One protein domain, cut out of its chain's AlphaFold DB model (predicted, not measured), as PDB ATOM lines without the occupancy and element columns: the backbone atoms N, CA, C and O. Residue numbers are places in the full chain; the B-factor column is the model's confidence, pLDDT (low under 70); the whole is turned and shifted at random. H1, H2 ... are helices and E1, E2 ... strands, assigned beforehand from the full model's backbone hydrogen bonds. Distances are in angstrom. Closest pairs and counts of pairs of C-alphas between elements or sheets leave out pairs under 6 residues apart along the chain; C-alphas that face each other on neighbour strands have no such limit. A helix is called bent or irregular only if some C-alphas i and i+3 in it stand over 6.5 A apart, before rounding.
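This is residues 688 to 749 and 796 to 948 of the 1119 residues of the protein "C2H2-type domain-containing protein" of Friedmanniomyces simplex (UniProt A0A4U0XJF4). A body of short helices is strung round H7, with H6 and then H3, H4 and H5 to one side of it and H8, H9 and H10 to the other, while a small three-stranded sheet lies along one edge. A long bent helix, H2, passes the sheet and H9, and its residues 741 to 749 stick out; H1 lies far from them, near H8. The printed part has 215 residues, with ten named helices and three named strands in the order H1 H2 E1 H3 H4 H5 E2 E3 H6 H7 H8 H9 H10, and its class is mostly helix. The sheet runs E1, E2, E3, all antiparallel. The whole is compact, with a radius of gyration of the C-alphas of 18.4 A, and spans 65 by 47 by 35 A.

H1, residues 697 to 703, begins with C-alpha 697 at (92.820, 130.581, 135.667). H2, residues 716 to 749, was assigned as one helix by its hydrogen bonds but is bent, with C-alphas 728 and 731 6.9 A apart; its arms are H2a, residues 716 to 728, 18.6 A long, and H2b, residues 731 to 749, 26.5 A long. Then come E1 (800 to 803), H3 (806 to 814), H4 (820 to 829), H5 (833 to 845, 18.9 A), E2 (847 to 851), E3 (865 to 867), H6 (868 to 878), H7 (886 to 895), H8 (902 to 912), H9 (916 to 925) and H10 (934 to 942), which ends with C-alpha 942 at (90.283, 117.104, 151.214).

N 802 and O 849 of E1 and E2 are 2.9 A apart, and N 848 and O 866 of the hairpin E2 and E3 2.8 A, both within hydrogen-bond range. H3 and H6 on one face of the sheet make two layers, helices on one face of a sheet. H2a only grazes the sheet; its closest C-alphas to E3 are Ile 718 and Phe 866, 6.2 A. H4 and H5, a helical hairpin, touch at Ala 827 and Leu 839, their closest C-alphas, 5.6 A apart. H5 touches H3 with residues 842 to 845 alone, closest C-alphas Ala 812 and Ala 842, 7.3 A. H5 touches H6 with residues 840 to 845 alone, closest C-alphas Cys 843 and Tyr 869, 4.6 A. H6 and H7, a helical hairpin, touch at a steep tilt of 39 degrees, opposite ways, closest C-alphas Thr 871 and Phe 895, 4.8 A. H7 touches H9, closest C-alphas Val 893 and Phe 923, 6.1 A. H8 and H10 touch, closest C-alphas Arg 902 and Ala 942, 4.4 A. H1 is close to H8 but not clearly touching, with C-alphas 697 and 911 6.5 A apart. Every O i to N i+4 pair is within hydrogen-bond range in H2a, H2b, H3, H4, H6, H7, H9 and H10, against 2 of 3 in H1, 8 of 9 in H5 and 6 of 7 in H8.

The C-alphas farthest apart, of Asn 749 and His 834, are 65.1 A apart. Residues 750 to 795 are not printed, and C-alphas 749 and 796 are 28.7 A apart across the cut. The links H1 to H2 and E2 to E3 are long. Mean pLDDT of the printed part is 85.7; 21 residues are under 70, among them 702 to 707, 854 to 857 and 944 to 948.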
ATOM      1  N   GLU A 688      96.507 126.000 150.640       65.75
ATOM      2  CA  GLU A 688      96.687 125.106 149.481       65.75
ATOM      3  C   GLU A 688      95.448 125.086 148.552       65.75
ATOM      4  O   GLU A 688      95.511 124.537 147.448       65.75
ATOM      5  N   PHE A 689      94.296 125.644 148.959       75.38
ATOM      6  CA  PHE A 689      93.072 125.566 148.153       75.38
ATOM      7  C   PHE A 689      93.147 126.420 146.867       75.38
ATOM      8  O   PHE A 689      93.575 127.575 146.919       75.38
ATOM      9  N   PRO A 690      92.646 125.923 145.713       70.06
ATOM     10  CA  PRO A 690      92.757 126.612 144.421       70.06
ATOM     11  C   PRO A 690      92.231 128.056 144.390       70.06
ATOM     12  O   PRO A 690      92.833 128.901 143.737       70.06
ATOM     13  N   TRP A 691      91.148 128.365 145.109       73.62
ATOM     14  CA  TRP A 691      90.557 129.714 145.166       73.62
ATOM     15  C   TRP A 691      91.264 130.680 146.130       73.62
ATOM     16  O   TRP A 691      90.924 131.859 146.157       73.62
ATOM     17  N   HIS A 692      92.250 130.213 146.903       70.69
ATOM     18  CA  HIS A 692      93.162 131.077 147.664       70.69
ATOM     19  C   HIS A 692      94.463 131.379 146.897       70.69
ATOM     20  O   HIS A 692      95.306 132.126 147.388       70.69
ATOM     21  N   ARG A 693      94.630 130.840 145.679       71.62
ATOM     22  CA  ARG A 693      95.744 131.175 144.783       71.62
ATOM     23  C   ARG A 693      95.392 132.440 143.996       71.62
ATOM     24  O   ARG A 693      94.359 132.481 143.335       71.62
ATOM     25  N   GLU A 694      96.269 133.441 144.007       69.50
ATOM     26  CA  GLU A 694      96.123 134.692 143.236       69.50
ATOM     27  C   GLU A 694      96.409 134.472 141.731       69.50
ATOM     28  O   GLU A 694      97.348 135.024 141.161       69.50
ATOM     29  N   LEU A 695      95.629 133.599 141.086       72.69
ATOM     30  CA  LEU A 695      95.815 133.157 139.702       72.69
ATOM     31  C   LEU A 695      94.514 133.313 138.904       72.69
ATOM     32  O   LEU A 695      93.527 132.631 139.174       72.69
ATOM     33  N   ASP A 696      94.523 134.147 137.861       73.12
ATOM     34  CA  ASP A 696      93.440 134.158 136.872       73.12
ATOM     35  C   ASP A 696      93.548 132.913 135.977       73.12
ATOM     36  O   ASP A 696      94.226 132.890 134.945       73.12
ATOM     37  N   PHE A 697      92.861 131.848 136.390       70.56
ATOM     38  CA  PHE A 697      92.820 130.581 135.667       70.56
ATOM     39  C   PHE A 697      92.230 130.688 134.254       70.56
ATOM     40  O   PHE A 697      92.477 129.784 133.456       70.56
ATOM     41  N   MET A 698      91.462 131.734 133.924       69.94
ATOM     42  CA  MET A 698      90.942 131.939 132.569       69.94
ATOM     43  C   MET A 698      91.995 132.615 131.693       69.94
ATOM     44  O   MET A 698      92.361 132.056 130.659       69.94
ATOM     45  N   ALA A 699      92.572 133.740 132.128       71.69
ATOM     46  CA  ALA A 699      93.656 134.397 131.396       71.69
ATOM     47  C   ALA A 699      94.849 133.449 131.173       71.69
ATOM     48  O   ALA A 699      95.342 133.321 130.051       71.69
ATOM     49  N   LEU A 700      95.265 132.700 132.201       73.06
ATOM     50  CA  LEU A 700      96.397 131.770 132.114       73.06
ATOM     51  C   LEU A 700      96.178 130.626 131.105       73.06
ATOM     52  O   LEU A 700      97.146 130.181 130.488       73.06
ATOM     53  N   LYS A 701      94.932 130.175 130.876       72.62
ATOM     54  CA  LYS A 701      94.610 129.165 129.842       72.62
ATOM     55  C   LYS A 701      94.813 129.693 128.420       72.62
ATOM     56  O   LYS A 701      95.176 128.915 127.538       72.62
ATOM     57  N   HIS A 702      94.575 130.985 128.194       66.81
ATOM     58  CA  HIS A 702      94.683 131.605 126.872       66.81
ATOM     59  C   HIS A 702      96.086 132.158 126.575       66.81
ATOM     60  O   HIS A 702      96.531 132.083 125.434       66.81
ATOM     61  N   VAL A 703      96.795 132.682 127.582       60.00
ATOM     62  CA  VAL A 703      97.987 133.529 127.378       60.00
ATOM     63  C   VAL A 703      99.320 132.763 127.316       60.00
ATOM     64  O   VAL A 703     100.260 133.260 126.701       60.00
ATOM     65  N   LEU A 704      99.451 131.567 127.914       58.94
ATOM     66  CA  LEU A 704     100.770 130.936 128.127       58.94
ATOM     67  C   LEU A 704     100.952 129.551 127.467       58.94
ATOM     68  O   LEU A 704     100.729 128.522 128.109       58.94
ATOM     69  N   PRO A 705     101.492 129.481 126.230       57.31
ATOM     70  CA  PRO A 705     101.993 128.234 125.642       57.31
ATOM     71  C   PRO A 705     103.085 127.562 126.492       57.31
ATOM     72  O   PRO A 705     103.098 126.342 126.616       57.31
ATOM     73  N   LEU A 706     103.946 128.363 127.133       50.75
ATOM     74  CA  LEU A 706     105.080 127.919 127.960       50.75
ATOM     75  C   LEU A 706     104.694 127.173 129.254       50.75
ATOM     76  O   LEU A 706     105.568 126.621 129.909       50.75
ATOM     77  N   HIS A 707     103.410 127.158 129.628       58.25
ATOM     78  CA  HIS A 707     102.895 126.421 130.794       58.25
ATOM     79  C   HIS A 707     101.948 125.274 130.394       58.25
ATOM     80  O   HIS A 707     101.201 124.758 131.226       58.25
ATOM     81  N   ARG A 708     101.946 124.870 129.115       72.12
ATOM     82  CA  ARG A 708     101.188 123.702 128.652       72.12
ATOM     83  C   ARG A 708     101.876 122.412 129.100       72.12
ATOM     84  O   ARG A 708     103.089 122.276 128.981       72.12
ATOM     85  N   TRP A 709     101.070 121.464 129.572       85.50
ATOM     86  CA  TRP A 709     101.506 120.108 129.914       85.50
ATOM     87  C   TRP A 709     102.175 119.439 128.707       85.50
ATOM     88  O   TRP A 709     101.574 119.397 127.629       85.50
ATOM     89  N   ASN A 710     103.398 118.932 128.864       86.56
ATOM     90  CA  ASN A 710     104.164 118.385 127.751       86.56
ATOM     91  C   ASN A 710     103.779 116.924 127.502       86.56
ATOM     92  O   ASN A 710     104.241 116.010 128.185       86.56
ATOM     93  N   THR A 711     102.946 116.703 126.488       85.88
ATOM     94  CA  THR A 711     102.523 115.366 126.055       85.88
ATOM     95  C   THR A 711     103.595 114.586 125.293       85.88
ATOM     96  O   THR A 711     103.434 113.382 125.126       85.88
ATOM     97  N   ASN A 712     104.678 115.229 124.851       89.12
ATOM     98  CA  ASN A 712     105.640 114.632 123.916       89.12
ATOM     99  C   ASN A 712     106.731 113.790 124.612       89.12
ATOM    100  O   ASN A 712     107.542 113.160 123.941       89.12
ATOM    101  N   GLU A 713     106.775 113.788 125.949       88.31
ATOM    102  CA  GLU A 713     107.683 112.946 126.751       88.31
ATOM    103  C   GLU A 713     107.112 111.533 127.019       88.31
ATOM    104  O   GLU A 713     107.855 110.607 127.363       88.31
ATOM    105  N   TYR A 714     105.800 111.356 126.840       92.50
ATOM    106  CA  TYR A 714     105.099 110.078 126.987       92.50
ATOM    107  C   TYR A 714     105.215 109.230 125.715       92.50
ATOM    108  O   TYR A 714     105.349 109.755 124.611       92.50
ATOM    109  N   ASP A 715     105.142 107.907 125.855       92.56
ATOM    110  CA  ASP A 715     105.152 106.994 124.708       92.56
ATOM    111  C   ASP A 715     103.775 106.980 124.013       92.56
ATOM    112  O   ASP A 715     102.783 106.685 124.691       92.56
ATOM    113  N   PRO A 716     103.667 107.235 122.694       92.25
ATOM    114  CA  PRO A 716     102.389 107.126 121.992       92.25
ATOM    115  C   PRO A 716     101.839 105.696 122.069       92.25
ATOM    116  O   PRO A 716     100.691 105.505 122.454       92.25
ATOM    117  N   ASN A 717     102.695 104.685 121.882       93.88
ATOM    118  CA  ASN A 717     102.302 103.273 121.920       93.88
ATOM    119  C   ASN A 717     101.692 102.866 123.275       93.88
ATOM    120  O   ASN A 717     100.813 102.010 123.337       93.88
ATOM    121  N   ILE A 718     102.147 103.484 124.373       93.88
ATOM    122  CA  ILE A 718     101.587 103.259 125.714       93.88
ATOM    123  C   ILE A 718     100.265 104.000 125.872       93.88
ATOM    124  O   ILE A 718      99.322 103.434 126.415       93.88
ATOM    125  N   LEU A 719     100.159 105.241 125.393       92.56
ATOM    126  CA  LEU A 719      98.905 105.994 125.430       92.56
ATOM    127  C   LEU A 719      97.785 105.272 124.660       92.56
ATOM    128  O   LEU A 719      96.654 105.230 125.154       92.56
ATOM    129  N   ASP A 720      98.124 104.654 123.529       94.00
ATOM    130  CA  ASP A 720      97.215 103.875 122.684       94.00
ATOM    131  C   ASP A 720      96.882 102.510 123.310       94.00
ATOM    132  O   ASP A 720      95.709 102.143 123.399       94.00
ATOM    133  N   ALA A 721      97.866 101.794 123.871       94.19
ATOM    134  CA  ALA A 721      97.612 100.570 124.640       94.19
ATOM    135  C   ALA A 721      96.723 100.833 125.873       94.19
ATOM    136  O   ALA A 721      95.781 100.087 126.143       94.19
ATOM    137  N   MET A 722      96.950 101.939 126.592       94.75
ATOM    138  CA  MET A 722      96.057 102.383 127.664       94.75
ATOM    139  C   MET A 722      94.669 102.760 127.125       94.75
ATOM    140  O   MET A 722      93.686 102.583 127.836       94.75
ATOM    141  N   ALA A 723      94.539 103.285 125.901       94.31
ATOM    142  CA  ALA A 723      93.234 103.551 125.294       94.31
ATOM    143  C   ALA A 723      92.469 102.251 124.992       94.31
ATOM    144  O   ALA A 723      91.298 102.159 125.359       94.31
ATOM    145  N   ALA A 724      93.133 101.227 124.447       95.25
ATOM    146  CA  ALA A 724      92.541  99.904 124.232       95.25
ATOM    147  C   ALA A 724      92.039  99.269 125.546       95.25
ATOM    148  O   ALA A 724      90.876  98.872 125.636       95.25
ATOM    149  N   VAL A 725      92.858  99.291 126.608       95.06
ATOM    150  CA  VAL A 725      92.466  98.816 127.952       95.06
ATOM    151  C   VAL A 725      91.230  99.556 128.487       95.06
ATOM    152  O   VAL A 725      90.355  98.941 129.098       95.06
ATOM    153  N   ARG A 726      91.095 100.866 128.225       95.19
ATOM    154  CA  ARG A 726      89.902 101.637 128.627       95.19
ATOM    155  C   ARG A 726      88.641 101.213 127.872       95.19
ATOM    156  O   ARG A 726      87.589 101.127 128.501       95.19
ATOM    157  N   VAL A 727      88.741 100.936 126.568       95.44
ATOM    158  CA  VAL A 727      87.619 100.433 125.750       95.44
ATOM    159  C   VAL A 727      87.146  99.075 126.277       95.44
ATOM    160  O   VAL A 727      85.959  98.902 126.535       95.44
ATOM    161  N   GLN A 728      88.077  98.156 126.543       94.06
ATOM    162  CA  GLN A 728      87.800  96.824 127.095       94.06
ATOM    163  C   GLN A 728      87.180  96.874 128.505       94.06
ATOM    164  O   GLN A 728      86.222  96.159 128.794       94.06
ATOM    165  N   ASN A 729      87.682  97.745 129.386       94.81
ATOM    166  CA  ASN A 729      87.158  97.898 130.748       94.81
ATOM    167  C   ASN A 729      85.789  98.601 130.806       94.81
ATOM    168  O   ASN A 729      85.032  98.375 131.752       94.81
ATOM    169  N   GLY A 730      85.465  99.449 129.822       93.25
ATOM    170  CA  GLY A 730      84.223 100.227 129.734       93.25
ATOM    171  C   GLY A 730      82.943  99.442 130.063       93.25
ATOM    172  O   GLY A 730      82.312  99.742 131.084       93.25
ATOM    173  N   PRO A 731      82.566  98.419 129.269       93.62
ATOM    174  CA  PRO A 731      81.350  97.633 129.499       93.62
ATOM    175  C   PRO A 731      81.382  96.845 130.818       93.62
ATOM    176  O   PRO A 731      80.349  96.681 131.467       93.62
ATOM    177  N   ILE A 732      82.563  96.413 131.274       91.62
ATOM    178  CA  ILE A 732      82.722  95.696 132.549       91.62
ATOM    179  C   ILE A 732      82.364  96.619 133.725       91.62
ATOM    180  O   ILE A 732      81.665  96.212 134.653       91.62
ATOM    181  N   ILE A 733      82.778  97.888 133.675       90.56
ATOM    182  CA  ILE A 733      82.474  98.886 134.713       90.56
ATOM    183  C   ILE A 733      81.002  99.293 134.696       90.56
ATOM    184  O   ILE A 733      80.423  99.442 135.771       90.56
ATOM    185  N   LEU A 734      80.378  99.409 133.518       91.81
ATOM    186  CA  LEU A 734      78.930  99.622 133.411       91.81
ATOM    187  C   LEU A 734      78.155  98.460 134.053       91.81
ATOM    188  O   LEU A 734      77.266  98.695 134.870       91.81
ATOM    189  N   LYS A 735      78.561  97.212 133.787       91.19
ATOM    190  CA  LYS A 735      77.964  96.013 134.396       91.19
ATOM    191  C   LYS A 735      78.132  95.968 135.921       91.19
ATOM    192  O   LYS A 735      77.175  95.645 136.620       91.19
ATOM    193  N   ILE A 736      79.308  96.326 136.449       89.38
ATOM    194  CA  ILE A 736      79.553  96.420 137.902       89.38
ATOM    195  C   ILE A 736      78.708  97.539 138.538       89.38
ATOM    196  O   ILE A 736      78.150  97.348 139.622       89.38
ATOM    197  N   ASP A 737      78.580  98.694 137.876       89.88
ATOM    198  CA  ASP A 737      77.754  99.812 138.347       89.88
ATOM    199  C   ASP A 737      76.265  99.454 138.379       89.88
ATOM    200  O   ASP A 737      75.590  99.773 139.363       89.88
ATOM    201  N   GLN A 738      75.770  98.767 137.348       90.94
ATOM    202  CA  GLN A 738      74.390  98.290 137.275       90.94
ATOM    203  C   GLN A 738      74.111  97.248 138.362       90.94
ATOM    204  O   GLN A 738      73.177  97.404 139.145       90.94
ATOM    205  N   GLU A 739      74.977  96.243 138.511       89.62
ATOM    206  CA  GLU A 739      74.824  95.216 139.546       89.62
ATOM    207  C   GLU A 739      74.845  95.825 140.967       89.62
ATOM    208  O   GLU A 739      74.117  95.384 141.862       89.62
ATOM    209  N   LEU A 740      75.630  96.887 141.189       86.88
ATOM    210  CA  LEU A 740      75.620  97.655 142.437       86.88
ATOM    211  C   LEU A 740      74.364  98.520 142.610       86.88
ATOM    212  O   LEU A 740      73.917  98.683 143.750       86.88
ATOM    213  N   ALA A 741      73.795  99.071 141.536       88.06
ATOM    214  CA  ALA A 741      72.525  99.793 141.570       88.06
ATOM    215  C   ALA A 741      71.362  98.845 141.909       88.06
ATOM    216  O   ALA A 741      70.583  99.135 142.821       88.06
ATOM    217  N   ASP A 742      71.309  97.665 141.294       90.31
ATOM    218  CA  ASP A 742      70.289  96.649 141.564       90.31
ATOM    219  C   ASP A 742      70.430  96.040 142.960       90.31
ATOM    220  O   ASP A 742      69.436  95.883 143.673       90.31
ATOM    221  N   LYS A 743      71.656  95.803 143.446       89.25
ATOM    222  CA  LYS A 743      71.894  95.432 144.855       89.25
ATOM    223  C   LYS A 743      71.382  96.505 145.827       89.25
ATOM    224  O   LYS A 743      70.876  96.161 146.897       89.25
ATOM    225  N   GLN A 744      71.445  97.791 145.470       87.62
ATOM    226  CA  GLN A 744      70.881  98.887 146.273       87.62
ATOM    227  C   GLN A 744      69.350  98.988 146.153       87.62
ATOM    228  O   GLN A 744      68.678  99.164 147.172       87.62
ATOM    229  N   LYS A 745      68.781  98.819 144.953       90.50
ATOM    230  CA  LYS A 745      67.330  98.748 144.690       90.50
ATOM    231  C   LYS A 745      66.695  97.595 145.474       90.50
ATOM    232  O   LYS A 745      65.818  97.821 146.302       90.50
ATOM    233  N   ASN A 746      67.249  96.391 145.359       90.19
ATOM    234  CA  ASN A 746      66.785  95.196 146.066       90.19
ATOM    235  C   ASN A 746      66.979  95.290 147.591       90.19
ATOM    236  O   ASN A 746      66.152  94.782 148.346       90.19
ATOM    237  N   SER A 747      68.019  95.986 148.069       87.62
ATOM    238  CA  SER A 747      68.212  96.284 149.500       87.62
ATOM    239  C   SER A 747      67.177  97.277 150.050       87.62
ATOM    240  O   SER A 747      66.753  97.141 151.199       87.62
ATOM    241  N   ARG A 748      66.722  98.249 149.243       84.44
ATOM    242  CA  ARG A 748      65.595  99.134 149.593       84.44
ATOM    243  C   ARG A 748      64.270  98.370 149.584       84.44
ATOM    244  O   ARG A 748      63.557  98.404 150.583       84.44
ATOM    245  N   ASN A 749      63.990  97.603 148.532       84.38
ATOM    246  CA  ASN A 749      62.745  96.836 148.405       84.38
ATOM    247  C   ASN A 749      62.597  95.792 149.528       84.38
ATOM    248  O   ASN A 749      61.539  95.705 150.141       84.38
ATOM    249  N   TYR A 796      89.043 103.477 151.384       43.94
ATOM    250  CA  TYR A 796      90.368 103.911 151.805       43.94
ATOM    251  C   TYR A 796      91.534 103.091 151.235       43.94
ATOM    252  O   TYR A 796      92.682 103.435 151.566       43.94
ATOM    253  N   TYR A 797      91.281 102.074 150.392       49.25
ATOM    254  CA  TYR A 797      92.326 101.328 149.686       49.25
ATOM    255  C   TYR A 797      93.208 102.287 148.875       49.25
ATOM    256  O   TYR A 797      92.834 102.810 147.826       49.25
ATOM    257  N   SER A 798      94.418 102.505 149.389       58.25
ATOM    258  CA  SER A 798      95.552 102.867 148.554       58.25
ATOM    259  C   SER A 798      95.907 101.634 147.739       58.25
ATOM    260  O   SER A 798      96.296 100.619 148.327       58.25
ATOM    261  N   GLY A 799      95.792 101.743 146.419       73.94
ATOM    262  CA  GLY A 799      96.598 100.901 145.551       73.94
ATOM    263  C   GLY A 799      98.088 101.183 145.764       73.94
ATOM    264  O   GLY A 799      98.472 102.101 146.496       73.94
ATOM    265  N   ASN A 800      98.913 100.365 145.131       87.62
ATOM    266  CA  ASN A 800     100.363 100.505 145.092       87.62
ATOM    267  C   ASN A 800     100.821 100.287 143.648       87.62
ATOM    268  O   ASN A 800     100.169  99.551 142.900       87.62
ATOM    269  N   PHE A 801     101.958 100.864 143.267       92.19
ATOM    270  CA  PHE A 801     102.604 100.484 142.017       92.19
ATOM    271  C   PHE A 801     103.132  99.043 142.121       92.19
ATOM    272  O   PHE A 801     103.730  98.653 143.128       92.19
ATOM    273  N   SER A 802     102.938  98.242 141.075       92.31
ATOM    274  CA  SER A 802     103.549  96.913 140.940       92.31
ATOM    275  C   SER A 802     104.190  96.731 139.569       92.31
ATOM    276  O   SER A 802     103.708  97.279 138.581       92.31
ATOM    277  N   PHE A 803     105.269  95.949 139.506       94.69
ATOM    278  CA  PHE A 803     105.858  95.515 138.237       94.69
ATOM    279  C   PHE A 803     104.870  94.632 137.471       94.69
ATOM    280  O   PHE A 803     104.238  93.760 138.071       94.69
ATOM    281  N   VAL A 804     104.761  94.833 136.157       92.44
ATOM    282  CA  VAL A 804     103.798  94.099 135.314       92.44
ATOM    283  C   VAL A 804     104.267  92.671 135.045       92.44
ATOM    284  O   VAL A 804     103.474  91.733 135.101       92.44
ATOM    285  N   LYS A 805     105.564  92.489 134.772       93.12
ATOM    286  CA  LYS A 805     106.180  91.180 134.529       93.12
ATOM    287  C   LYS A 805     107.343  90.963 135.491       93.12
ATOM    288  O   LYS A 805     108.011  91.906 135.911       93.12
ATOM    289  N   GLU A 806     107.654  89.699 135.773       91.38
ATOM    290  CA  GLU A 806     108.854  89.329 136.541       91.38
ATOM    291  C   GLU A 806     110.136  89.885 135.892       91.38
ATOM    292  O   GLU A 806     111.042  90.335 136.588       91.38
ATOM    293  N   ALA A 807     110.175  89.960 134.558       92.25
ATOM    294  CA  ALA A 807     111.260  90.601 133.820       92.25
ATOM    295  C   ALA A 807     111.466  92.080 134.207       92.25
ATOM    296  O   ALA A 807     112.603  92.533 134.285       92.25
ATOM    297  N   ASP A 808     110.401  92.836 134.494       93.06
ATOM    298  CA  ASP A 808     110.502  94.238 134.921       93.06
ATOM    299  C   ASP A 808     111.001  94.364 136.365       93.06
ATOM    300  O   ASP A 808     111.786  95.264 136.669       93.06
ATOM    301  N   ARG A 809     110.648  93.402 137.232       91.94
ATOM    302  CA  ARG A 809     111.244  93.275 138.571       91.94
ATOM    303  C   ARG A 809     112.742  92.970 138.492       91.94
ATOM    304  O   ARG A 809     113.511  93.558 139.245       91.94
ATOM    305  N   LEU A 810     113.166  92.091 137.581       91.19
ATOM    306  CA  LEU A 810     114.582  91.761 137.378       91.19
ATOM    307  C   LEU A 810     115.387  92.962 136.854       91.19
ATOM    308  O   LEU A 810     116.464  93.228 137.380       91.19
ATOM    309  N   LYS A 811     114.840  93.745 135.910       91.69
ATOM    310  CA  LYS A 811     115.434  95.028 135.479       91.69
ATOM    311  C   LYS A 811     115.585  96.006 136.648       91.69
ATOM    312  O   LYS A 811     116.631  96.618 136.799       91.69
ATOM    313  N   ALA A 812     114.569  96.158 137.501       91.19
ATOM    314  CA  ALA A 812     114.666  97.036 138.672       91.19
ATOM    315  C   ALA A 812     115.707  96.537 139.699       91.19
ATOM    316  O   ALA A 812     116.414  97.342 140.309       91.19
ATOM    317  N   LEU A 813     115.842  95.214 139.842       91.94
ATOM    318  CA  LEU A 813     116.811  94.566 140.726       91.94
ATOM    319  C   LEU A 813     118.266  94.715 140.244       91.94
ATOM    320  O   LEU A 813     119.163  94.748 141.082       91.94
ATOM    321  N   GLU A 814     118.506  94.875 138.938       91.12
ATOM    322  CA  GLU A 814     119.818  95.243 138.367       91.12
ATOM    323  C   GLU A 814     120.340  96.557 138.980       91.12
ATOM    324  O   GLU A 814     121.495  96.652 139.392       91.12
ATOM    325  N   PHE A 815     119.445  97.532 139.173       87.75
ATOM    326  CA  PHE A 815     119.714  98.799 139.865       87.75
ATOM    327  C   PHE A 815     119.499  98.714 141.394       87.75
ATOM    328  O   PHE A 815     119.427  99.732 142.076       87.75
ATOM    329  N   SER A 816     119.436  97.499 141.955       90.62
ATOM    330  CA  SER A 816     119.234  97.184 143.383       90.62
ATOM    331  C   SER A 816     117.872  97.557 144.002       90.62
ATOM    332  O   SER A 816     117.711  97.445 145.223       90.62
ATOM    333  N   PHE A 817     116.865  97.929 143.207       91.50
ATOM    334  CA  PHE A 817     115.518  98.245 143.703       91.50
ATOM    335  C   PHE A 817     114.642  96.995 143.860       91.50
ATOM    336  O   PHE A 817     114.792  96.010 143.137       91.50
ATOM    337  N   LYS A 818     113.721  97.017 144.835       90.44
ATOM    338  CA  LYS A 818     112.864  95.862 145.183       90.44
ATOM    339  C   LYS A 818     111.382  96.104 144.927       90.44
ATOM    340  O   LYS A 818     110.644  95.145 144.709       90.44
ATOM    341  N   THR A 819     110.953  97.360 144.944       92.06
ATOM    342  CA  THR A 819     109.604  97.806 144.590       92.06
ATOM    343  C   THR A 819     109.680  98.930 143.550       92.06
ATOM    344  O   THR A 819     110.729  99.568 143.426       92.06
ATOM    345  N   PRO A 820     108.597  99.202 142.798       92.69
ATOM    346  CA  PRO A 820     108.545 100.374 141.924       92.69
ATOM    347  C   PRO A 820     108.636 101.684 142.710       92.69
ATOM    348  O   PRO A 820     109.268 102.628 142.244       92.69
ATOM    349  N   ASP A 821     108.051 101.714 143.913       91.88
ATOM    350  CA  ASP A 821     108.114 102.856 144.824       91.88
ATOM    351  C   ASP A 821     109.583 103.209 145.160       91.88
ATOM    352  O   ASP A 821     109.958 104.370 145.039       91.88
ATOM    353  N   ASP A 822     110.447 102.223 145.470       92.31
ATOM    354  CA  ASP A 822     111.881 102.462 145.745       92.31
ATOM    355  C   ASP A 822     112.623 103.099 144.548       92.31
ATOM    356  O   ASP A 822     113.504 103.938 144.738       92.31
ATOM    357  N   LEU A 823     112.289 102.678 143.319       93.25
ATOM    358  CA  LEU A 823     112.901 103.169 142.077       93.25
ATOM    359  C   LEU A 823     112.484 104.620 141.783       93.25
ATOM    360  O   LEU A 823     113.331 105.436 141.419       93.25
ATOM    361  N   LEU A 824     111.199 104.942 141.967       93.12
ATOM    362  CA  LEU A 824     110.660 106.294 141.794       93.12
ATOM    363  C   LEU A 824     111.221 107.256 142.852       93.12
ATOM    364  O   LEU A 824     111.803 108.280 142.494       93.12
ATOM    365  N   ASP A 825     111.150 106.879 144.136       92.44
ATOM    366  CA  ASP A 825     111.708 107.653 145.254       92.44
ATOM    367  C   ASP A 825     113.196 107.976 145.014       92.44
ATOM    368  O   ASP A 825     113.643 109.091 145.294       92.44
ATOM    369  N   ALA A 826     113.976 107.021 144.493       92.12
ATOM    370  CA  ALA A 826     115.389 107.225 144.185       92.12
ATOM    371  C   ALA A 826     115.617 108.131 142.965       92.12
ATOM    372  O   ALA A 826     116.496 108.993 143.012       92.12
ATOM    373  N   ALA A 827     114.835 107.973 141.891       91.44
ATOM    374  CA  ALA A 827     114.942 108.802 140.688       91.44
ATOM    375  C   ALA A 827     114.575 110.279 140.940       91.44
ATOM    376  O   ALA A 827     115.124 111.166 140.284       91.44
ATOM    377  N   GLU A 828     113.696 110.543 141.911       90.62
ATOM    378  CA  GLU A 828     113.323 111.889 142.370       90.62
ATOM    379  C   GLU A 828     114.355 112.502 143.325       90.62
ATOM    380  O   GLU A 828     114.679 113.684 143.214       90.62
ATOM    381  N   GLN A 829     114.902 111.711 144.255       90.56
ATOM    382  CA  GLN A 829     115.863 112.200 145.254       90.56
ATOM    383  C   GLN A 829     117.281 112.422 144.698       90.56
ATOM    384  O   GLN A 829     118.083 113.092 145.354       90.56
ATOM    385  N   VAL A 830     117.625 111.879 143.522       91.00
ATOM    386  CA  VAL A 830     118.979 112.008 142.966       91.00
ATOM    387  C   VAL A 830     119.190 113.368 142.281       91.00
ATOM    388  O   VAL A 830     118.578 113.710 141.267       91.00
ATOM    389  N   THR A 831     120.100 114.159 142.848       88.69
ATOM    390  CA  THR A 831     120.475 115.494 142.351       88.69
ATOM    391  C   THR A 831     121.680 115.479 141.408       88.69
ATOM    392  O   THR A 831     121.868 116.428 140.650       88.69
ATOM    393  N   ASP A 832     122.484 114.412 141.427       91.31
ATOM    394  CA  ASP A 832     123.631 114.240 140.532       91.31
ATOM    395  C   ASP A 832     123.175 114.013 139.072       91.31
ATOM    396  O   ASP A 832     122.433 113.058 138.822       91.31
ATOM    397  N   PRO A 833     123.617 114.824 138.088       91.44
ATOM    398  CA  PRO A 833     123.154 114.717 136.703       91.44
ATOM    399  C   PRO A 833     123.414 113.360 136.037       91.44
ATOM    400  O   PRO A 833     122.583 112.904 135.250       91.44
ATOM    401  N   HIS A 834     124.537 112.701 136.342       90.12
ATOM    402  CA  HIS A 834     124.899 111.425 135.718       90.12
ATOM    403  C   HIS A 834     124.038 110.277 136.264       90.12
ATOM    404  O   HIS A 834     123.416 109.537 135.501       90.12
ATOM    405  N   SER A 835     123.904 110.203 137.588       88.94
ATOM    406  CA  SER A 835     123.017 109.269 138.287       88.94
ATOM    407  C   SER A 835     121.550 109.488 137.904       88.94
ATOM    408  O   SER A 835     120.812 108.527 137.697       88.94
ATOM    409  N   ARG A 836     121.129 110.750 137.736       90.44
ATOM    410  CA  ARG A 836     119.783 111.139 137.284       90.44
ATOM    411  C   ARG A 836     119.499 110.675 135.859       90.44
ATOM    412  O   ARG A 836     118.392 110.212 135.594       90.44
ATOM    413  N   ALA A 837     120.477 110.748 134.955       91.38
ATOM    414  CA  ALA A 837     120.353 110.172 133.617       91.38
ATOM    415  C   ALA A 837     120.241 108.637 133.672       91.38
ATOM    416  O   ALA A 837     119.312 108.075 133.094       91.38
ATOM    417  N   ALA A 838     121.114 107.963 134.428       91.38
ATOM    418  CA  ALA A 838     121.101 106.505 134.563       91.38
ATOM    419  C   ALA A 838     119.776 105.967 135.145       91.38
ATOM    420  O   ALA A 838     119.190 105.041 134.584       91.38
ATOM    421  N   LEU A 839     119.256 106.579 136.218       92.00
ATOM    422  CA  LEU A 839     117.970 106.192 136.811       92.00
ATOM    423  C   LEU A 839     116.781 106.495 135.889       92.00
ATOM    424  O   LEU A 839     115.843 105.702 135.835       92.00
ATOM    425  N   ARG A 840     116.821 107.581 135.106       93.25
ATOM    426  CA  ARG A 840     115.798 107.864 134.082       93.25
ATOM    427  C   ARG A 840     115.781 106.802 132.977       93.25
ATOM    428  O   ARG A 840     114.702 106.341 132.614       93.25
ATOM    429  N   GLU A 841     116.942 106.356 132.499       92.25
ATOM    430  CA  GLU A 841     117.029 105.256 131.525       92.25
ATOM    431  C   GLU A 841     116.619 103.896 132.115       92.25
ATOM    432  O   GLU A 841     116.034 103.077 131.407       92.25
ATOM    433  N   ALA A 842     116.840 103.656 133.412       91.31
ATOM    434  CA  ALA A 842     116.262 102.504 134.108       91.31
ATOM    435  C   ALA A 842     114.723 102.584 134.142       91.31
ATOM    436  O   ALA A 842     114.039 101.637 133.751       91.31
ATOM    437  N   CYS A 843     114.169 103.744 134.513       93.75
ATOM    438  CA  CYS A 843     112.724 103.978 134.585       93.75
ATOM    439  C   CYS A 843     112.008 103.809 133.232       93.75
ATOM    440  O   CYS A 843     110.851 103.394 133.211       93.75
ATOM    441  N   LYS A 844     112.672 104.094 132.102       94.31
ATOM    442  CA  LYS A 844     112.120 103.855 130.751       94.31
ATOM    443  C   LYS A 844     111.985 102.372 130.408       94.31
ATOM    444  O   LYS A 844     111.109 102.005 129.635       94.31
ATOM    445  N   LYS A 845     112.857 101.520 130.958       91.69
ATOM    446  CA  LYS A 845     112.916 100.080 130.654       91.69
ATOM    447  C   LYS A 845     111.960  99.240 131.505       91.69
ATOM    448  O   LYS A 845     111.727  98.083 131.160       91.69
ATOM    449  N   VAL A 846     111.458  99.783 132.615       94.81
ATOM    450  CA  VAL A 846     110.670  99.073 133.636       94.81
ATOM    451  C   VAL A 846     109.183  99.396 133.480       94.81
ATOM    452  O   VAL A 846     108.773 100.538 133.699       94.81
ATOM    453  N   MET A 847     108.377  98.383 133.146       95.75
ATOM    454  CA  MET A 847     106.918  98.512 133.063       95.75
ATOM    455  C   MET A 847     106.250  98.288 134.425       95.75
ATOM    456  O   MET A 847     106.546  97.322 135.139       95.75
ATOM    457  N   ILE A 848     105.312  99.170 134.762       95.50
ATOM    458  CA  ILE A 848     104.545  99.178 136.008       95.50
ATOM    459  C   ILE A 848     103.044  99.337 135.726       95.50
ATOM    460  O   ILE A 848     102.631  99.788 134.657       95.50
ATOM    461  N   CYS A 849     102.225  98.956 136.700       94.00
ATOM    462  CA  CYS A 849     100.791  99.219 136.738       94.00
ATOM    463  C   CYS A 849     100.379  99.679 138.144       94.00
ATOM    464  O   CYS A 849     101.096  99.448 139.126       94.00
ATOM    465  N   TRP A 850      99.211 100.313 138.257       92.25
ATOM    466  CA  TRP A 850      98.605 100.614 139.554       92.25
ATOM    467  C   TRP A 850      97.682  99.477 139.985       92.25
ATOM    468  O   TRP A 850      96.687  99.175 139.331       92.25
ATOM    469  N   ASN A 851      98.010  98.844 141.107       86.44
ATOM    470  CA  ASN A 851      97.298  97.675 141.592       86.44
ATOM    471  C   ASN A 851      96.354  98.070 142.744       86.44
ATOM    472  O   ASN A 851      96.842  98.438 143.818       86.44
ATOM    473  N   PRO A 852      95.016  97.974 142.581       78.75
ATOM    474  CA  PRO A 852      94.044  98.314 143.626       78.75
ATOM    475  C   PRO A 852      94.036  97.322 144.810       78.75
ATOM    476  O   PRO A 852      93.339  97.538 145.803       78.75
ATOM    477  N   GLY A 853      94.829  96.247 144.749       76.44
ATOM    478  CA  GLY A 853      95.100  95.352 145.867       76.44
ATOM    479  C   GLY A 853      94.198  94.123 145.883       76.44
ATOM    480  O   GLY A 853      94.516  93.103 145.274       76.44
ATOM    481  N   LYS A 854      93.100  94.168 146.648       60.84
ATOM    482  CA  LYS A 854      92.230  92.994 146.807       60.84
ATOM    483  C   LYS A 854      91.317  92.801 145.601       60.84
ATOM    484  O   LYS A 854      90.221  93.348 145.553       60.84
ATOM    485  N   LYS A 855      91.787  91.939 144.699       59.47
ATOM    486  CA  LYS A 855      90.980  91.193 143.736       59.47
ATOM    487  C   LYS A 855      89.673  90.686 144.382       59.47
ATOM    488  O   LYS A 855      89.691  90.160 145.497       59.47
ATOM    489  N   GLY A 856      88.560  90.934 143.699       67.00
ATOM    490  CA  GLY A 856      87.183  90.650 144.112       67.00
ATOM    491  C   GLY A 856      86.272  90.790 142.890       67.00
ATOM    492  O   GLY A 856      86.666  90.387 141.803       67.00
ATOM    493  N   ALA A 857      85.130  91.475 143.001       63.19
ATOM    494  CA  ALA A 857      84.262  91.777 141.846       63.19
ATOM    495  C   ALA A 857      84.945  92.590 140.713       63.19
ATOM    496  O   ALA A 857      84.381  92.770 139.641       63.19
ATOM    497  N   THR A 858      86.168  93.071 140.944       74.12
ATOM    498  CA  THR A 858      87.013  93.802 139.994       74.12
ATOM    499  C   THR A 858      88.035  92.906 139.276       74.12
ATOM    500  O   THR A 858      88.937  93.428 138.631       74.12
ATOM    501  N   GLU A 859      87.981  91.576 139.432       76.62
ATOM    502  CA  GLU A 859      88.961  90.637 138.845       76.62
ATOM    503  C   GLU A 859      88.983  90.623 137.314       76.62
ATOM    504  O   GLU A 859      90.009  90.282 136.734       76.62
ATOM    505  N   GLN A 860      87.878  91.017 136.684       83.38
ATOM    506  CA  GLN A 860      87.728  91.092 135.230       83.38
ATOM    507  C   GLN A 860      88.330  92.372 134.622       83.38
ATOM    508  O   GLN A 860      88.383  92.484 133.402       83.38
ATOM    509  N   LEU A 861      88.770  93.337 135.442       89.00
ATOM    510  CA  LEU A 861      89.343  94.590 134.952       89.00
ATOM    511  C   LEU A 861      90.834  94.441 134.645       89.00
ATOM    512  O   LEU A 861      91.632  94.072 135.513       89.00
ATOM    513  N   GLU A 862      91.219  94.797 133.423       91.25
ATOM    514  CA  GLU A 862      92.615  94.837 133.006       91.25
ATOM    515  C   GLU A 862      93.291  96.111 133.528       91.25
ATOM    516  O   GLU A 862      92.747  97.210 133.428       91.25
ATOM    517  N   GLN A 863      94.475  95.974 134.127       91.94
ATOM    518  CA  GLN A 863      95.206  97.109 134.692       91.94
ATOM    519  C   GLN A 863      95.997  97.818 133.600       91.94
ATOM    520  O   GLN A 863      96.793  97.188 132.910       91.94
ATOM    521  N   ALA A 864      95.829  99.135 133.485       94.00
ATOM    522  CA  ALA A 864      96.593  99.922 132.531       94.00
ATOM    523  C   ALA A 864      98.101  99.878 132.859       94.00
ATOM    524  O   ALA A 864      98.513 100.037 134.013       94.00
ATOM    525  N   VAL A 865      98.912  99.652 131.824       95.25
ATOM    526  CA  VAL A 865     100.361  99.421 131.898       95.25
ATOM    527  C   VAL A 865     101.115 100.614 131.314       95.25
ATOM    528  O   VAL A 865     100.782 101.075 130.229       95.25
ATOM    529  N   PHE A 866     102.147 101.090 132.013       95.62
ATOM    530  CA  PHE A 866     102.964 102.251 131.632       95.62
ATOM    531  C   PHE A 866     104.410 102.115 132.145       95.62
ATOM    532  O   PHE A 866     104.715 101.193 132.903       95.62
ATOM    533  N   ARG A 867     105.345 102.979 131.722       95.88
ATOM    534  CA  ARG A 867     106.736 102.950 132.221       95.88
ATOM    535  C   ARG A 867     106.801 103.638 133.579       95.88
ATOM    536  O   ARG A 867     106.108 104.627 133.808       95.88
ATOM    537  N   ALA A 868     107.734 103.229 134.438       95.38
ATOM    538  CA  ALA A 868     108.070 104.014 135.633       95.38
ATOM    539  C   ALA A 868     108.515 105.451 135.274       95.38
ATOM    540  O   ALA A 868     108.296 106.391 136.037       95.38
ATOM    541  N   TYR A 869     109.073 105.644 134.074       95.44
ATOM    542  CA  TYR A 869     109.399 106.966 133.538       95.44
ATOM    543  C   TYR A 869     108.172 107.874 133.376       95.44
ATOM    544  O   TYR A 869     108.286 109.068 133.638       95.44
ATOM    545  N   ASP A 870     107.008 107.329 133.007       95.75
ATOM    546  CA  ASP A 870     105.792 108.114 132.756       95.75
ATOM    547  C   ASP A 870     105.228 108.712 134.059       95.75
ATOM    548  O   ASP A 870     104.790 109.865 134.088       95.75
ATOM    549  N   THR A 871     105.337 107.987 135.178       95.25
ATOM    550  CA  THR A 871     105.070 108.514 136.529       95.25
ATOM    551  C   THR A 871     106.079 109.596 136.923       95.25
ATOM    552  O   THR A 871     105.682 110.661 137.396       95.25
ATOM    553  N   LEU A 872     107.377 109.367 136.684       94.25
ATOM    554  CA  LEU A 872     108.449 110.308 137.034       94.25
ATOM    555  C   LEU A 872     108.303 111.662 136.314       94.25
ATOM    556  O   LEU A 872     108.397 112.710 136.955       94.25
ATOM    557  N   ILE A 873     108.034 111.664 135.002       93.88
ATOM    558  CA  ILE A 873     107.794 112.912 134.254       93.88
ATOM    559  C   ILE A 873     106.480 113.581 134.669       93.88
ATOM    560  O   ILE A 873     106.435 114.802 134.759       93.88
ATOM    561  N   THR A 874     105.440 112.814 135.011       94.50
ATOM    562  CA  THR A 874     104.161 113.368 135.493       94.50
ATOM    563  C   THR A 874     104.332 114.091 136.832       94.50
ATOM    564  O   THR A 874     103.783 115.178 137.003       94.50
ATOM    565  N   ARG A 875     105.157 113.563 137.748       92.88
ATOM    566  CA  ARG A 875     105.538 114.252 138.995       92.88
ATOM    567  C   ARG A 875     106.397 115.496 138.721       92.88
ATOM    568  O   ARG A 875     106.055 116.581 139.180       92.88
ATOM    569  N   GLU A 876     107.438 115.389 137.889       90.75
ATOM    570  CA  GLU A 876     108.272 116.547 137.514       90.75
ATOM    571  C   GLU A 876     107.507 117.654 136.757       90.75
ATOM    572  O   GLU A 876     107.895 118.823 136.839       90.75
ATOM    573  N   GLN A 877     106.439 117.319 136.025       90.94
ATOM    574  CA  GLN A 877     105.541 118.292 135.393       90.94
ATOM    575  C   GLN A 877     104.507 118.855 136.385       90.94
ATOM    576  O   GLN A 877     104.236 120.054 136.324       90.94
ATOM    577  N   TYR A 878     103.987 118.065 137.334       90.50
ATOM    578  CA  TYR A 878     103.079 118.538 138.396       90.50
ATOM    579  C   TYR A 878     103.715 119.627 139.276       90.50
ATOM    580  O   TYR A 878     103.067 120.631 139.578       90.50
ATOM    581  N   ASP A 879     104.995 119.466 139.631       86.62
ATOM    582  CA  ASP A 879     105.738 120.434 140.452       86.62
ATOM    583  C   ASP A 879     106.059 121.746 139.710       86.62
ATOM    584  O   ASP A 879     106.301 122.778 140.340       86.62
ATOM    585  N   ARG A 880     106.092 121.722 138.369       84.38
ATOM    586  CA  ARG A 880     106.527 122.854 137.524       84.38
ATOM    587  C   ARG A 880     105.404 123.540 136.751       84.38
ATOM    588  O   ARG A 880     105.594 124.668 136.307       84.38
ATOM    589  N   THR A 881     104.267 122.879 136.550       83.38
ATOM    590  CA  THR A 881     103.183 123.359 135.682       83.38
ATOM    591  C   THR A 881     101.837 123.375 136.404       83.38
ATOM    592  O   THR A 881     101.576 122.615 137.338       83.38
ATOM    593  N   LEU A 882     100.961 124.290 135.991       84.38
ATOM    594  CA  LEU A 882      99.609 124.406 136.537       84.38
ATOM    595  C   LEU A 882      98.669 123.437 135.809       84.38
ATOM    596  O   LEU A 882      98.784 123.252 134.596       84.38
ATOM    597  N   ILE A 883      97.688 122.859 136.513       86.50
ATOM    598  CA  ILE A 883      96.779 121.854 135.935       86.50
ATOM    599  C   ILE A 883      95.656 122.575 135.175       86.50
ATOM    600  O   ILE A 883      94.482 122.459 135.496       86.50
ATOM    601  N   LEU A 884      96.002 123.394 134.181       83.69
ATOM    602  CA  LEU A 884      95.050 124.263 133.482       83.69
ATOM    603  C   LEU A 884      94.266 123.539 132.381       83.69
ATOM    604  O   LEU A 884      93.230 124.041 131.945       83.69
ATOM    605  N   THR A 885      94.726 122.377 131.916       85.88
ATOM    606  CA  THR A 885      94.132 121.651 130.783       85.88
ATOM    607  C   THR A 885      93.507 120.328 131.218       85.88
ATOM    608  O   THR A 885      93.979 119.682 132.154       85.88
ATOM    609  N   LYS A 886      92.478 119.874 130.485       88.44
ATOM    610  CA  LYS A 886      91.914 118.522 130.648       88.44
ATOM    611  C   LYS A 886      93.014 117.456 130.546       88.44
ATOM    612  O   LYS A 886      93.069 116.558 131.376       88.44
ATOM    613  N   ARG A 887      93.939 117.608 129.588       88.75
ATOM    614  CA  ARG A 887      95.029 116.652 129.354       88.75
ATOM    615  C   ARG A 887      96.017 116.537 130.522       88.75
ATOM    616  O   ARG A 887      96.465 115.432 130.793       88.75
ATOM    617  N   ALA A 888      96.300 117.623 131.245       90.56
ATOM    618  CA  ALA A 888      97.106 117.559 132.466       90.56
ATOM    619  C   ALA A 888      96.431 116.681 133.536       90.56
ATOM    620  O   ALA A 888      97.047 115.770 134.084       90.56
ATOM    621  N   ALA A 889      95.135 116.906 133.783       92.94
ATOM    622  CA  ALA A 889      94.365 116.105 134.732       92.94
ATOM    623  C   ALA A 889      94.242 114.631 134.292       92.94
ATOM    624  O   ALA A 889      94.347 113.735 135.126       92.94
ATOM    625  N   GLU A 890      94.090 114.369 132.990       93.12
ATOM    626  CA  GLU A 890      94.132 113.017 132.417       93.12
ATOM    627  C   GLU A 890      95.464 112.304 132.699       93.12
ATOM    628  O   GLU A 890      95.448 111.209 133.258       93.12
ATOM    629  N   CYS A 891      96.605 112.928 132.383       93.31
ATOM    630  CA  CYS A 891      97.932 112.358 132.637       93.31
ATOM    631  C   CYS A 891      98.177 112.078 134.132       93.31
ATOM    632  O   CYS A 891      98.807 111.080 134.474       93.31
ATOM    633  N   ILE A 892      97.634 112.905 135.033       94.25
ATOM    634  CA  ILE A 892      97.717 112.673 136.483       94.25
ATOM    635  C   ILE A 892      96.876 111.457 136.911       94.25
ATOM    636  O   ILE A 892      97.363 110.654 137.702       94.25
ATOM    637  N   VAL A 893      95.664 111.254 136.370       93.94
ATOM    638  CA  VAL A 893      94.880 110.018 136.624       93.94
ATOM    639  C   VAL A 893      95.571 108.775 136.059       93.94
ATOM    640  O   VAL A 893      95.481 107.700 136.652       93.94
ATOM    641  N   ASP A 894      96.233 108.920 134.914       93.69
ATOM    642  CA  ASP A 894      96.873 107.827 134.186       93.69
ATOM    643  C   ASP A 894      98.161 107.338 134.855       93.69
ATOM    644  O   ASP A 894      98.297 106.143 135.109       93.69
ATOM    645  N   PHE A 895      99.083 108.252 135.169       94.75
ATOM    646  CA  PHE A 895     100.447 107.911 135.586       94.75
ATOM    647  C   PHE A 895     100.749 108.221 137.057       94.75
ATOM    648  O   PHE A 895     101.712 107.679 137.604       94.75
ATOM    649  N   CYS A 896      99.927 109.048 137.714       93.19
ATOM    650  CA  CYS A 896     100.024 109.362 139.145       93.19
ATOM    651  C   CYS A 896      98.713 109.102 139.927       93.19
ATOM    652  O   CYS A 896      98.235 109.982 140.655       93.19
ATOM    653  N   PRO A 897      98.118 107.892 139.840       89.69
ATOM    654  CA  PRO A 897      96.927 107.524 140.611       89.69
ATOM    655  C   PRO A 897      97.130 107.562 142.138       89.69
ATOM    656  O   PRO A 897      96.155 107.621 142.895       89.69
ATOM    657  N   ASP A 898      98.381 107.565 142.604       87.75
ATOM    658  CA  ASP A 898      98.770 107.835 143.986       87.75
ATOM    659  C   ASP A 898      98.447 109.274 144.414       87.75
ATOM    660  O   ASP A 898      97.971 109.483 145.528       87.75
ATOM    661  N   LEU A 899      98.614 110.256 143.523       88.62
ATOM    662  CA  LEU A 899      98.329 111.664 143.803       88.62
ATOM    663  C   LEU A 899      96.825 111.984 143.853       88.62
ATOM    664  O   LEU A 899      96.471 113.117 144.159       88.62
ATOM    665  N   LEU A 900      95.919 111.023 143.616       87.62
ATOM    666  CA  LEU A 900      94.458 111.216 143.636       87.62
ATOM    667  C   LEU A 900      93.879 111.324 145.066       87.62
ATOM    668  O   LEU A 900      93.007 110.547 145.489       87.62
ATOM    669  N   TRP A 901      94.363 112.328 145.802       81.94
ATOM    670  CA  TRP A 901      93.925 112.797 147.118       81.94
ATOM    671  C   TRP A 901      94.144 114.320 147.274       81.94
ATOM    672  O   TRP A 901      94.844 114.938 146.478       81.94
ATOM    673  N   ARG A 902      93.599 114.918 148.346       79.56
ATOM    674  CA  ARG A 902      93.906 116.290 148.825       79.56
ATOM    675  C   ARG A 902      93.869 117.386 147.730       79.56
ATOM    676  O   ARG A 902      92.974 117.377 146.889       79.56
ATOM    677  N   GLU A 903      94.819 118.325 147.795       83.31
ATOM    678  CA  GLU A 903      95.071 119.437 146.870       83.31
ATOM    679  C   GLU A 903      94.981 119.018 145.398       83.31
ATOM    680  O   GLU A 903      94.259 119.657 144.642       83.31
ATOM    681  N   THR A 904      95.634 117.924 144.992       87.69
ATOM    682  CA  THR A 904      95.659 117.458 143.596       87.69
ATOM    683  C   THR A 904      94.254 117.245 143.039       87.69
ATOM    684  O   THR A 904      93.945 117.743 141.959       87.69
ATOM    685  N   LEU A 905      93.367 116.567 143.785       87.88
ATOM    686  CA  LEU A 905      91.969 116.404 143.366       87.88
ATOM    687  C   LEU A 905      91.262 117.758 143.271       87.88
ATOM    688  O   LEU A 905      90.575 118.013 142.286       87.88
ATOM    689  N   LEU A 906      91.454 118.637 144.259       86.94
ATOM    690  CA  LEU A 906      90.857 119.972 144.236       86.94
ATOM    691  C   LEU A 906      91.340 120.781 143.026       86.94
ATOM    692  O   LEU A 906      90.518 121.404 142.367       86.94
ATOM    693  N   ARG A 907      92.628 120.717 142.672       86.56
ATOM    694  CA  ARG A 907      93.210 121.388 141.502       86.56
ATOM    695  C   ARG A 907      92.764 120.772 140.177       86.56
ATOM    696  O   ARG A 907      92.475 121.510 139.244       86.56
ATOM    697  N   MET A 908      92.621 119.454 140.074       89.19
ATOM    698  CA  MET A 908      92.094 118.817 138.859       89.19
ATOM    699  C   MET A 908      90.649 119.249 138.565       89.19
ATOM    700  O   MET A 908      90.323 119.569 137.419       89.19
ATOM    701  N   VAL A 909      89.795 119.340 139.588       88.00
ATOM    702  CA  VAL A 909      88.436 119.865 139.394       88.00
ATOM    703  C   VAL A 909      88.479 121.393 139.189       88.00
ATOM    704  O   VAL A 909      87.910 121.888 138.219       88.00
ATOM    705  N   ALA A 910      89.200 122.155 140.022       82.25
ATOM    706  CA  ALA A 910      89.138 123.628 140.070       82.25
ATOM    707  C   ALA A 910      89.983 124.370 139.029       82.25
ATOM    708  O   ALA A 910      89.543 125.404 138.528       82.25
ATOM    709  N   GLU A 911      91.172 123.878 138.687       83.81
ATOM    710  CA  GLU A 911      92.063 124.490 137.695       83.81
ATOM    711  C   GLU A 911      91.662 123.987 136.300       83.81
ATOM    712  O   GLU A 911      91.176 124.767 135.468       83.81
ATOM    713  N   ALA A 912      91.731 122.674 136.047       84.25
ATOM    714  CA  ALA A 912      91.417 122.124 134.725       84.25
ATOM    715  C   ALA A 912      89.923 122.259 134.411       84.25
ATOM    716  O   ALA A 912      89.564 122.784 133.353       84.25
ATOM    717  N   GLY A 913      89.055 121.887 135.354       83.44
ATOM    718  CA  GLY A 913      87.631 121.653 135.093       83.44
ATOM    719  C   GLY A 913      87.317 120.192 134.799       83.44
ATOM    720  O   GLY A 913      86.398 119.927 134.034       83.44
ATOM    721  N   TYR A 914      88.110 119.257 135.328       90.19
ATOM    722  CA  TYR A 914      87.926 117.826 135.107       90.19
ATOM    723  C   TYR A 914      87.010 117.265 136.202       90.19
ATOM    724  O   TYR A 914      87.347 117.340 137.382       90.19
ATOM    725  N   GLY A 915      85.815 116.796 135.839       88.56
ATOM    726  CA  GLY A 915      84.734 116.541 136.788       88.56
ATOM    727  C   GLY A 915      84.956 115.307 137.664       88.56
ATOM    728  O   GLY A 915      85.689 114.386 137.308       88.56
ATOM    729  N   ASN A 916      84.256 115.242 138.803       90.25
ATOM    730  CA  ASN A 916      84.302 114.085 139.711       90.25
ATOM    731  C   ASN A 916      84.012 112.765 138.974       90.25
ATOM    732  O   ASN A 916      84.667 111.756 139.236       90.25
ATOM    733  N   THR A 917      83.046 112.792 138.050       90.12
ATOM    734  CA  THR A 917      82.664 111.662 137.195       90.12
ATOM    735  C   THR A 917      83.760 111.314 136.192       90.12
ATOM    736  O   THR A 917      84.054 110.136 136.033       90.12
ATOM    737  N   ASP A 918      84.425 112.299 135.579       92.12
ATOM    738  CA  ASP A 918      85.519 112.054 134.629       92.12
ATOM    739  C   ASP A 918      86.730 111.414 135.320       92.12
ATOM    740  O   ASP A 918      87.247 110.394 134.860       92.12
ATOM    741  N   ILE A 919      87.135 111.976 136.469       92.31
ATOM    742  CA  ILE A 919      88.205 111.445 137.326       92.31
ATOM    743  C   ILE A 919      87.877 110.007 137.726       92.31
ATOM    744  O   ILE A 919      88.721 109.120 137.597       92.31
ATOM    745  N   ARG A 920      86.644 109.764 138.196       91.56
ATOM    746  CA  ARG A 920      86.184 108.430 138.593       91.56
ATOM    747  C   ARG A 920      86.232 107.469 137.414       91.56
ATOM    748  O   ARG A 920      86.789 106.385 137.557       91.56
ATOM    749  N   ASN A 921      85.643 107.842 136.283       92.69
ATOM    750  CA  ASN A 921      85.475 106.952 135.144       92.69
ATOM    751  C   ASN A 921      86.831 106.614 134.523       92.69
ATOM    752  O   ASN A 921      87.121 105.434 134.379       92.69
ATOM    753  N   ARG A 922      87.720 107.591 134.283       93.62
ATOM    754  CA  ARG A 922      89.071 107.306 133.763       93.62
ATOM    755  C   ARG A 922      89.904 106.463 134.730       93.62
ATOM    756  O   ARG A 922      90.554 105.524 134.286       93.62
ATOM    757  N   PHE A 923      89.829 106.720 136.038       92.69
ATOM    758  CA  PHE A 923      90.487 105.876 137.043       92.69
ATOM    759  C   PHE A 923      89.959 104.430 137.010       92.69
ATOM    760  O   PHE A 923      90.748 103.488 137.040       92.69
ATOM    761  N   CYS A 924      88.643 104.241 136.855       91.81
ATOM    762  CA  CYS A 924      88.054 102.913 136.690       91.81
ATOM    763  C   CYS A 924      88.495 102.253 135.375       91.81
ATOM    764  O   CYS A 924      88.964 101.120 135.411       91.81
ATOM    765  N   TYR A 925      88.409 102.955 134.239       94.12
ATOM    766  CA  TYR A 925      88.798 102.447 132.917       94.12
ATOM    767  C   TYR A 925      90.295 102.095 132.827       94.12
ATOM    768  O   TYR A 925      90.666 101.235 132.036       94.12
ATOM    769  N   ASN A 926      91.148 102.676 133.680       93.12
ATOM    770  CA  ASN A 926      92.549 102.273 133.859       93.12
ATOM    771  C   ASN A 926      92.718 100.975 134.702       93.12
ATOM    772  O   ASN A 926      93.827 100.648 135.128       93.12
ATOM    773  N   GLY A 927      91.631 100.246 134.981       89.44
ATOM    774  CA  GLY A 927      91.600  98.972 135.713       89.44
ATOM    775  C   GLY A 927      91.304  99.075 137.212       89.44
ATOM    776  O   GLY A 927      91.417  98.087 137.940       89.44
ATOM    777  N   CYS A 928      90.962 100.265 137.716       87.12
ATOM    778  CA  CYS A 928      90.947 100.559 139.151       87.12
ATOM    779  C   CYS A 928      89.563 101.014 139.634       87.12
ATOM    780  O   CYS A 928      89.301 102.203 139.803       87.12
ATOM    781  N   TYR A 929      88.662 100.057 139.862       86.75
ATOM    782  CA  TYR A 929      87.279 100.359 140.235       86.75
ATOM    783  C   TYR A 929      87.146 101.219 141.508       86.75
ATOM    784  O   TYR A 929      87.746 100.944 142.551       86.75
ATOM    785  N   ALA A 930      86.272 102.221 141.434       86.06
ATOM    786  CA  ALA A 930      85.854 103.077 142.535       86.06
ATOM    787  C   ALA A 930      84.339 103.330 142.445       86.06
ATOM    788  O   ALA A 930      83.815 103.537 141.349       86.06
ATOM    789  N   ASP A 931      83.624 103.355 143.580       83.12
ATOM    790  CA  ASP A 931      82.188 103.679 143.561       83.12
ATOM    791  C   ASP A 931      81.950 105.135 143.109       83.12
ATOM    792  O   ASP A 931      82.819 105.995 143.290       83.12
ATOM    793  N   LYS A 932      80.773 105.428 142.533       79.75
ATOM    794  CA  LYS A 932      80.421 106.770 142.011       79.75
ATOM    795  C   LYS A 932      80.591 107.894 143.050       79.75
ATOM    796  O   LYS A 932      80.824 109.043 142.688       79.75
ATOM    797  N   ALA A 933      80.543 107.573 144.344       82.81
ATOM    798  CA  ALA A 933      80.748 108.524 145.428       82.81
ATOM    799  C   ALA A 933      82.198 108.574 145.960       82.81
ATOM    800  O   ALA A 933      82.485 109.415 146.801       82.81
ATOM    801  N   THR A 934      83.135 107.728 145.520       84.25
ATOM    802  CA  THR A 934      84.488 107.616 146.105       84.25
ATOM    803  C   THR A 934      85.344 108.841 145.826       84.25
ATOM    804  O   THR A 934      85.968 109.358 146.751       84.25
ATOM    805  N   ILE A 935      85.326 109.368 144.600       86.25
ATOM    806  CA  ILE A 935      86.022 110.624 144.285       86.25
ATOM    807  C   ILE A 935      85.389 111.791 145.059       86.25
ATOM    808  O   ILE A 935      86.104 112.542 145.717       86.25
ATOM    809  N   THR A 936      84.056 111.865 145.118       84.81
ATOM    810  CA  THR A 936      83.330 112.873 145.912       84.81
ATOM    811  C   THR A 936      83.632 112.777 147.419       84.81
ATOM    812  O   THR A 936      83.869 113.800 148.055       84.81
ATOM    813  N   LYS A 937      83.729 111.567 147.996       84.31
ATOM    814  CA  LYS A 937      84.162 111.321 149.388       84.31
ATOM    815  C   LYS A 937      85.614 111.770 149.614       84.31
ATOM    816  O   LYS A 937      85.911 112.345 150.659       84.31
ATOM    817  N   ARG A 938      86.522 111.534 148.655       83.38
ATOM    818  CA  ARG A 938      87.928 111.987 148.722       83.38
ATOM    819  C   ARG A 938      88.053 113.510 148.629       83.38
ATOM    820  O   ARG A 938      88.862 114.076 149.355       83.38
ATOM    821  N   ILE A 939      87.238 114.161 147.797       83.31
ATOM    822  CA  ILE A 939      87.146 115.625 147.693       83.31
ATOM    823  C   ILE A 939      86.586 116.218 148.992       83.31
ATOM    824  O   ILE A 939      87.227 117.076 149.586       83.31
ATOM    825  N   ALA A 940      85.471 115.699 149.512       80.00
ATOM    826  CA  ALA A 940      84.921 116.122 150.803       80.00
ATOM    827  C   ALA A 940      85.954 115.987 151.944       80.00
ATOM    828  O   ALA A 940      86.131 116.908 152.741       80.00
ATOM    829  N   ALA A 941      86.712 114.886 151.977       80.88
ATOM    830  CA  ALA A 941      87.795 114.687 152.940       80.88
ATOM    831  C   ALA A 941      89.002 115.630 152.731       80.88
ATOM    832  O   ALA A 941      89.673 115.973 153.706       80.88
ATOM    833  N   ALA A 942      89.283 116.070 151.496       77.81
ATOM    834  CA  ALA A 942      90.283 117.104 151.214       77.81
ATOM    835  C   ALA A 942      89.856 118.463 151.795       77.81
ATOM    836  O   ALA A 942      90.658 119.113 152.461       77.81
ATOM    837  N   LEU A 943      88.572 118.808 151.637       75.75
ATOM    838  CA  LEU A 943      87.888 119.987 152.195       75.75
ATOM    839  C   LEU A 943      87.614 119.888 153.710       75.75
ATOM    840  O   LEU A 943      86.790 120.620 154.248       75.75
ATOM    841  N   GLY A 944      88.233 118.935 154.414       69.56
ATOM    842  CA  GLY A 944      88.086 118.791 155.862       69.56
ATOM    843  C   GLY A 944      86.741 118.267 156.353       69.56
ATOM    844  O   GLY A 944      86.581 118.099 157.563       69.56
ATOM    845  N   GLN A 945      85.794 117.923 155.473       67.19
ATOM    846  CA  GLN A 945      84.546 117.276 155.874       67.19
ATOM    847  C   GLN A 945      84.826 115.858 156.390       67.19
ATOM    848  O   GLN A 945      84.700 114.857 155.681       67.19
ATOM    849  N   LYS A 946      85.169 115.756 157.680       54.25
ATOM    850  CA  LYS A 946      84.987 114.521 158.441       54.25
ATOM    851  C   LYS A 946      83.541 114.081 158.240       54.25
ATOM    852  O   LYS A 946      82.614 114.837 158.530       54.25
ATOM    853  N   GLN A 947      83.353 112.803 157.934       47.06
ATOM    854  CA  GLN A 947      82.190 112.123 158.483       47.06
ATOM    855  C   GLN A 947      82.286 112.254 160.007       47.06
ATOM    856  O   GLN A 947      83.141 111.630 160.641       47.06
ATOM    857  N   VAL A 948      81.440 113.105 160.591       41.25
ATOM    858  CA  VAL A 948      81.171 113.072 162.026       41.25
ATOM    859  C   VAL A 948      80.543 111.708 162.274       41.25
ATOM    860  O   VAL A 948      79.357 111.508 162.013       41.25
TER     861      VAL A 948